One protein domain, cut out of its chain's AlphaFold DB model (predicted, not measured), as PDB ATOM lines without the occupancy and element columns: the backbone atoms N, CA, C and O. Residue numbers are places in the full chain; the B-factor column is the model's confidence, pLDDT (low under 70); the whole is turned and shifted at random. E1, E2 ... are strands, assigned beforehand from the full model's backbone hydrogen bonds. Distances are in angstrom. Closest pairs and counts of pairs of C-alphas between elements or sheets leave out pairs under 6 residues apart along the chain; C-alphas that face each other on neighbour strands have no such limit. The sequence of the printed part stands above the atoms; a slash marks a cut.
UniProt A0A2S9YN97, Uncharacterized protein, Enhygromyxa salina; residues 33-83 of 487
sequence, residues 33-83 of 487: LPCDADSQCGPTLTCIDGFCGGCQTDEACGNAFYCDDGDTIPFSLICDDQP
ATOM      1  N   LEU A  33      -4.531 -43.799 -38.511       80.62
ATOM      2  CA  LEU A  33      -5.976 -43.582 -38.393       80.62
ATOM      3  C   LEU A  33      -6.356 -43.098 -36.984       80.62
ATOM      4  O   LEU A  33      -5.784 -43.578 -36.010       80.62
ATOM      5  N   PRO A  34      -7.353 -42.206 -36.841       82.69
ATOM      6  CA  PRO A  34      -7.820 -41.772 -35.529       82.69
ATOM      7  C   PRO A  34      -8.394 -42.929 -34.707       82.69
ATOM      8  O   PRO A  34      -9.155 -43.754 -35.225       82.69
ATOM      9  N   CYS A  35      -8.106 -42.943 -33.412       86.62
ATOM     10  CA  CYS A  35      -8.597 -43.938 -32.471       86.62
ATOM     11  C   CYS A  35      -8.857 -43.329 -31.093       86.62
ATOM     12  O   CYS A  35      -8.277 -42.322 -30.711       86.62
ATOM     13  N   ASP A  36      -9.714 -43.999 -30.332       89.12
ATOM     14  CA  ASP A  36      -9.961 -43.738 -28.914       89.12
ATOM     15  C   ASP A  36      -9.623 -44.977 -28.047       89.12
ATOM     16  O   ASP A  36      -9.725 -44.924 -26.819       89.12
ATOM     17  N   ALA A  37      -9.282 -46.120 -28.669       83.19
ATOM     18  CA  ALA A  37      -8.850 -47.360 -28.017       83.19
ATOM     19  C   ALA A  37      -8.132 -48.328 -28.985       83.19
ATOM     20  O   ALA A  37      -8.539 -48.469 -30.139       83.19
ATOM     21  N   ASP A  38      -7.175 -49.116 -28.477       78.62
ATOM     22  CA  ASP A  38      -6.361 -50.098 -29.229       78.62
ATOM     23  C   ASP A  38      -7.163 -51.056 -30.116       78.62
ATOM     24  O   ASP A  38      -6.745 -51.429 -31.207       78.62
ATOM     25  N   SER A  39      -8.369 -51.439 -29.686       85.62
ATOM     26  CA  SER A  39      -9.233 -52.341 -30.460       85.62
ATOM     27  C   SER A  39      -9.624 -51.808 -31.850       85.62
ATOM     28  O   SER A  39     -10.140 -52.571 -32.668       85.62
ATOM     29  N   GLN A  40      -9.406 -50.514 -32.112       84.56
ATOM     30  CA  GLN A  40      -9.662 -49.849 -33.392       84.56
ATOM     31  C   GLN A  40      -8.457 -49.896 -34.345       84.56
ATOM     32  O   GLN A  40      -8.646 -49.700 -35.541       84.56
ATOM     33  N   CYS A  41      -7.259 -50.208 -33.842       77.31
ATOM     34  CA  CYS A  41      -6.001 -50.146 -34.588       77.31
ATOM     35  C   CYS A  41      -5.568 -51.498 -35.177       77.31
ATOM     36  O   CYS A  41      -4.565 -51.609 -35.876       77.31
ATOM     37  N   GLY A  42      -6.370 -52.542 -34.960       79.56
ATOM     38  CA  GLY A  42      -6.048 -53.901 -35.382       79.56
ATOM     39  C   GLY A  42      -5.155 -54.626 -34.368       79.56
ATOM     40  O   GLY A  42      -4.800 -54.077 -33.333       79.56
ATOM     41  N   PRO A  43      -4.828 -55.903 -34.613       77.44
ATOM     42  CA  PRO A  43      -4.168 -56.752 -33.618       77.44
ATOM     43  C   PRO A  43      -2.690 -56.420 -33.379       77.44
ATOM     44  O   PRO A  43      -2.092 -57.011 -32.487       77.44
ATOM     45  N   THR A  44      -2.093 -55.545 -34.191       69.69
ATOM     46  CA  THR A  44      -0.658 -55.229 -34.145       69.69
ATOM     47  C   THR A  44      -0.366 -53.780 -33.775       69.69
ATOM     48  O   THR A  44       0.803 -53.459 -33.641       69.69
ATOM     49  N   LEU A  45      -1.374 -52.918 -33.599       72.31
ATOM     50  CA  LEU A  45      -1.172 -51.502 -33.270       72.31
ATOM     51  C   LEU A  45      -1.952 -51.093 -32.009       72.31
ATOM     52  O   LEU A  45      -3.014 -51.647 -31.719       72.31
ATOM     53  N   THR A  46      -1.438 -50.100 -31.286       79.62
ATOM     54  CA  THR A  46      -2.083 -49.420 -30.154       79.62
ATOM     55  C   THR A  46      -2.637 -48.060 -30.547       79.62
ATOM     56  O   THR A  46      -2.344 -47.536 -31.617       79.62
ATOM     57  N   CYS A  47      -3.469 -47.493 -29.683       81.88
ATOM     58  CA  CYS A  47      -3.917 -46.122 -29.812       81.88
ATOM     59  C   CYS A  47      -3.038 -45.198 -28.963       81.88
ATOM     60  O   CYS A  47      -3.154 -45.207 -27.737       81.88
ATOM     61  N   ILE A  48      -2.182 -44.402 -29.608       77.38
ATOM     62  CA  ILE A  48      -1.294 -43.429 -28.957       77.38
ATOM     63  C   ILE A  48      -1.691 -42.029 -29.426       77.38
ATOM     64  O   ILE A  48      -1.828 -41.773 -30.619       77.38
ATOM     65  N   ASP A  49      -1.964 -41.141 -28.469       82.50
ATOM     66  CA  ASP A  49      -2.345 -39.739 -28.702       82.50
ATOM     67  C   ASP A  49      -3.486 -39.525 -29.709       82.50
ATOM     68  O   ASP A  49      -3.555 -38.536 -30.437       82.50
ATOM     69  N   GLY A  50      -4.445 -40.454 -29.705       81.69
ATOM     70  CA  GLY A  50      -5.641 -40.385 -30.543       81.69
ATOM     71  C   GLY A  50      -5.443 -40.903 -31.967       81.69
ATOM     72  O   GLY A  50      -6.356 -40.771 -32.784       81.69
ATOM     73  N   PHE A  51      -4.292 -41.508 -32.265       81.06
ATOM     74  CA  PHE A  51      -3.984 -42.123 -33.552       81.06
ATOM     75  C   PHE A  51      -3.424 -43.537 -33.379       81.06
ATOM     76  O   PHE A  51      -2.781 -43.880 -32.389       81.06
ATOM     77  N   CYS A  52      -3.720 -44.398 -34.344       78.31
ATOM     78  CA  CYS A  52      -3.228 -45.761 -34.367       78.31
ATOM     79  C   CYS A  52      -1.731 -45.754 -34.686       78.31
ATOM     80  O   CYS A  52      -1.341 -45.513 -35.829       78.31
ATOM     81  N   GLY A  53      -0.924 -46.012 -33.660       74.19
ATOM     82  CA  GLY A  53       0.535 -45.998 -33.658       74.19
ATOM     83  C   GLY A  53       1.072 -46.710 -32.406       74.19
ATOM     84  O   GLY A  53       0.391 -46.776 -31.383       74.19
ATOM     85  N   GLY A  54       2.267 -47.298 -32.504       58.72
ATOM     86  CA  GLY A  54       2.889 -48.127 -31.457       58.72
ATOM     87  C   GLY A  54       2.385 -49.578 -31.410       58.72
ATOM     88  O   GLY A  54       1.268 -49.867 -31.830       58.72
ATOM     89  N   CYS A  55       3.216 -50.511 -30.932       53.22
ATOM     90  CA  CYS A  55       2.906 -51.947 -30.853       53.22
ATOM     91  C   CYS A  55       2.800 -52.429 -29.398       53.22
ATOM     92  O   CYS A  55       3.496 -51.949 -28.510       53.22
ATOM     93  N   GLN A  56       1.949 -53.434 -29.157       44.06
ATOM     94  CA  GLN A  56       1.570 -53.901 -27.811       44.06
ATOM     95  C   GLN A  56       2.632 -54.714 -27.045       44.06
ATOM     96  O   GLN A  56       2.418 -54.981 -25.861       44.06
ATOM     97  N   THR A  57       3.731 -55.149 -27.668       48.34
ATOM     98  CA  THR A  57       4.770 -55.953 -26.993       48.34
ATOM     99  C   THR A  57       6.146 -55.791 -27.636       48.34
ATOM    100  O   THR A  57       6.245 -55.861 -28.862       48.34
ATOM    101  N   ASP A  58       7.191 -55.732 -26.808       45.41
ATOM    102  CA  ASP A  58       8.611 -55.588 -27.186       45.41
ATOM    103  C   ASP A  58       9.128 -56.670 -28.163       45.41
ATOM    104  O   ASP A  58      10.060 -56.437 -28.921       45.41
ATOM    105  N   GLU A  59       8.488 -57.844 -28.232       46.56
ATOM    106  CA  GLU A  59       8.834 -58.919 -29.185       46.56
ATOM    107  C   GLU A  59       8.295 -58.693 -30.617       46.56
ATOM    108  O   GLU A  59       8.696 -59.396 -31.542       46.56
ATOM    109  N   ALA A  60       7.381 -57.735 -30.819       47.91
ATOM    110  CA  ALA A  60       6.785 -57.414 -32.124       47.91
ATOM    111  C   ALA A  60       7.355 -56.131 -32.764       47.91
ATOM    112  O   ALA A  60       7.086 -55.876 -33.935       47.91
ATOM    113  N   CYS A  61       8.155 -55.364 -32.015       49.69
ATOM    114  CA  CYS A  61       8.856 -54.148 -32.446       49.69
ATOM    115  C   CYS A  61      10.378 -54.329 -32.387       49.69
ATOM    116  O   CYS A  61      11.107 -53.428 -31.985       49.69
ATOM    117  N   GLY A  62      10.863 -55.511 -32.760       42.31
ATOM    118  CA  GLY A  62      12.296 -55.753 -32.827       42.31
ATOM    119  C   GLY A  62      12.947 -54.835 -33.857       42.31
ATOM    120  O   GLY A  62      12.787 -55.073 -35.050       42.31
ATOM    121  N   ASN A  63      13.704 -53.852 -33.363       55.22
ATOM    122  CA  ASN A  63      14.937 -53.366 -33.970       55.22
ATOM    123  C   ASN A  63      14.799 -53.032 -35.455       55.22
ATOM    124  O   ASN A  63      15.372 -53.756 -36.262       55.22
ATOM    125  N   ALA A  64      14.066 -51.979 -35.824       63.84
ATOM    126  CA  ALA A  64      13.963 -51.577 -37.224       63.84
ATOM    127  C   ALA A  64      14.290 -50.086 -37.426       63.84
ATOM    128  O   ALA A  64      13.732 -49.246 -36.724       63.84
ATOM    129  N   PHE A  65      15.212 -49.785 -38.341       77.00
ATOM    130  CA  PHE A  65      15.602 -48.448 -38.784       77.00
ATOM    131  C   PHE A  65      14.802 -48.053 -40.013       77.00
ATOM    132  O   PHE A  65      14.492 -48.897 -40.856       77.00
ATOM    133  N   TYR A  66      14.410 -46.785 -40.058       81.50
ATOM    134  CA  TYR A  66      13.539 -46.243 -41.086       81.50
ATOM    135  C   TYR A  66      14.382 -45.450 -42.068       81.50
ATOM    136  O   TYR A  66      14.968 -44.443 -41.687       81.50
ATOM    137  N   CYS A  67      14.403 -45.921 -43.305       84.06
ATOM    138  CA  CYS A  67      15.043 -45.231 -44.405       84.06
ATOM    139  C   CYS A  67      14.218 -43.981 -44.798       84.06
ATOM    140  O   CYS A  67      12.986 -43.981 -44.657       84.06
ATOM    141  N   ASP A  68      14.845 -42.938 -45.348       80.44
ATOM    142  CA  ASP A  68      14.187 -41.700 -45.803       80.44
ATOM    143  C   ASP A  68      13.212 -41.950 -46.964       80.44
ATOM    144  O   ASP A  68      12.246 -41.208 -47.181       80.44
ATOM    145  N   ASP A  69      13.434 -43.025 -47.722       76.62
ATOM    146  CA  ASP A  69      12.531 -43.475 -48.781       76.62
ATOM    147  C   ASP A  69      11.275 -44.201 -48.255       76.62
ATOM    148  O   ASP A  69      10.353 -44.500 -49.027       76.62
ATOM    149  N   GLY A  70      11.197 -44.408 -46.936       81.31
ATOM    150  CA  GLY A  70      10.097 -45.048 -46.228       81.31
ATOM    151  C   GLY A  70      10.230 -46.564 -46.084       81.31
ATOM    152  O   GLY A  70       9.308 -47.184 -45.537       81.31
ATOM    153  N   ASP A  71      11.327 -47.167 -46.550       82.62
ATOM    154  CA  ASP A  71      11.633 -48.562 -46.252       82.62
ATOM    155  C   ASP A  71      12.040 -48.735 -44.778       82.62
ATOM    156  O   ASP A  71      12.264 -47.790 -44.019       82.62
ATOM    157  N   THR A  72      12.020 -49.982 -44.310       82.94
ATOM    158  CA  THR A  72      12.383 -50.305 -42.931       82.94
ATOM    159  C   THR A  72      13.282 -51.528 -42.919       82.94
ATOM    160  O   THR A  72      12.871 -52.607 -43.361       82.94
ATOM    161  N   ILE A  73      14.487 -51.372 -42.380       82.44
ATOM    162  CA  ILE A  73      15.498 -52.427 -42.276       82.44
ATOM    163  C   ILE A  73      15.677 -52.839 -40.811       82.44
ATOM    164  O   ILE A  73      15.417 -52.038 -39.920       82.44
ATOM    165  N   PRO A  74      16.087 -54.076 -40.497       79.62
ATOM    166  CA  PRO A  74      16.473 -54.442 -39.138       79.62
ATOM    167  C   PRO A  74      17.715 -53.657 -38.672       79.62
ATOM    168  O   PRO A  74      18.635 -53.507 -39.457       79.62
ATOM    169  N   PHE A  75      17.842 -53.283 -37.392       69.44
ATOM    170  CA  PHE A  75      19.071 -52.647 -36.863       69.44
ATOM    171  C   PHE A  75      20.327 -53.505 -37.030       69.44
ATOM    172  O   PHE A  75      21.429 -52.986 -36.990       69.44
ATOM    173  N   SER A  76      20.190 -54.824 -37.206       69.56
ATOM    174  CA  SER A  76      21.342 -55.681 -37.512       69.56
ATOM    175  C   SER A  76      21.947 -55.432 -38.897       69.56
ATOM    176  O   SER A  76      22.938 -56.079 -39.210       69.56
ATOM    177  N   LEU A  77      21.267 -54.635 -39.722       79.81
ATOM    178  CA  LEU A  77      21.665 -54.204 -41.061       79.81
ATOM    179  C   LEU A  77      22.078 -52.723 -41.084       79.81
ATOM    180  O   LEU A  77      22.262 -52.163 -42.143       79.81
ATOM    181  N   ILE A  78      22.147 -52.069 -39.925       82.19
ATOM    182  CA  ILE A  78      22.729 -50.734 -39.818       82.19
ATOM    183  C   ILE A  78      24.224 -50.929 -39.578       82.19
ATOM    184  O   ILE A  78      24.590 -51.674 -38.661       82.19
ATOM    185  N   CYS A  79      25.064 -50.244 -40.348       77.69
ATOM    186  CA  CYS A  79      26.521 -50.233 -40.195       77.69
ATOM    187  C   CYS A  79      27.174 -51.602 -40.369       77.69
ATOM    188  O   CYS A  79      28.082 -51.975 -39.617       77.69
ATOM    189  N   ASP A  80      26.685 -52.379 -41.332       78.75
ATOM    190  CA  ASP A  80      27.208 -53.706 -41.650       78.75
ATOM    191  C   ASP A  80      28.123 -53.716 -42.893       78.75
ATOM    192  O   ASP A  80      28.500 -54.786 -43.396       78.75
ATOM    193  N   ASP A  81      28.540 -52.525 -43.343       79.38
ATOM    194  CA  ASP A  81      29.283 -52.261 -44.575       79.38
ATOM    195  C   ASP A  81      28.495 -52.640 -45.851       79.38
ATOM    196  O   ASP A  81      29.092 -52.813 -46.930       79.38
ATOM    197  N   GLN A  82      27.170 -52.825 -45.778       86.81
ATOM    198  CA  GLN A  82      26.282 -52.999 -46.928       86.81
ATOM    199  C   GLN A  82      25.132 -51.983 -46.879       86.81
ATOM    200  O   GLN A  82      24.305 -52.048 -45.991       86.81
ATOM    201  N   PRO A  83      24.996 -51.098 -47.884       89.38
ATOM    202  CA  PRO A  83      23.853 -50.195 -47.937       89.38
ATOM    203  C   PRO A  83      22.565 -50.990 -48.182       89.38
ATOM    204  O   PRO A  83      22.336 -51.494 -49.293       89.38
TER     205      PRO A  83
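Overview. This is residues 33 to 83 of the 487 residues of an uncharacterized protein of Enhygromyxa salina (UniProt A0A2S9YN97). This domain has little regular structure: an elongated chain of loops, folded back on itself at residues 33 to 53, runs on through an extended loop at residues 54 to 63 to one small hairpin, E1 and E2, and a looped end at residues 75 to 83. The printed part has 51 residues, with no named helix and two named strands, E1 then E2, in one antiparallel sheet. The class is all strand, though 6 residues are in named elements. The whole is loose, with a radius of gyration of the C-alphas of 13.9 A and spans of 43 by 24 by 15 A.

Along the chain. Residues 33 to 63 hold no named element; C-alpha 33 is at (-5.976, -43.582, -38.393). E1 is residues 64 to 66, 6.6 A long, beginning at C-alpha 64 (13.963, -51.577, -37.224). E2 is residues 72 to 74, 6.9 A long, ending at C-alpha 74 (16.473, -54.442, -39.138).

Arrangement. Residues 47 to 48 pair with residues 51 to 52, antiparallel. E1 and E2 form a hairpin with a tight link, antiparallel at 147 degrees; N 65 and O 73 are within hydrogen-bond range at 2.8 A.

Size, cuts and confidence. The C-alphas farthest apart, of Asp 36 and Asp 81, are 43.1 A apart. The printed part has no cut. Confidence is low at residues 44, 54 to 64 and 75 to 76.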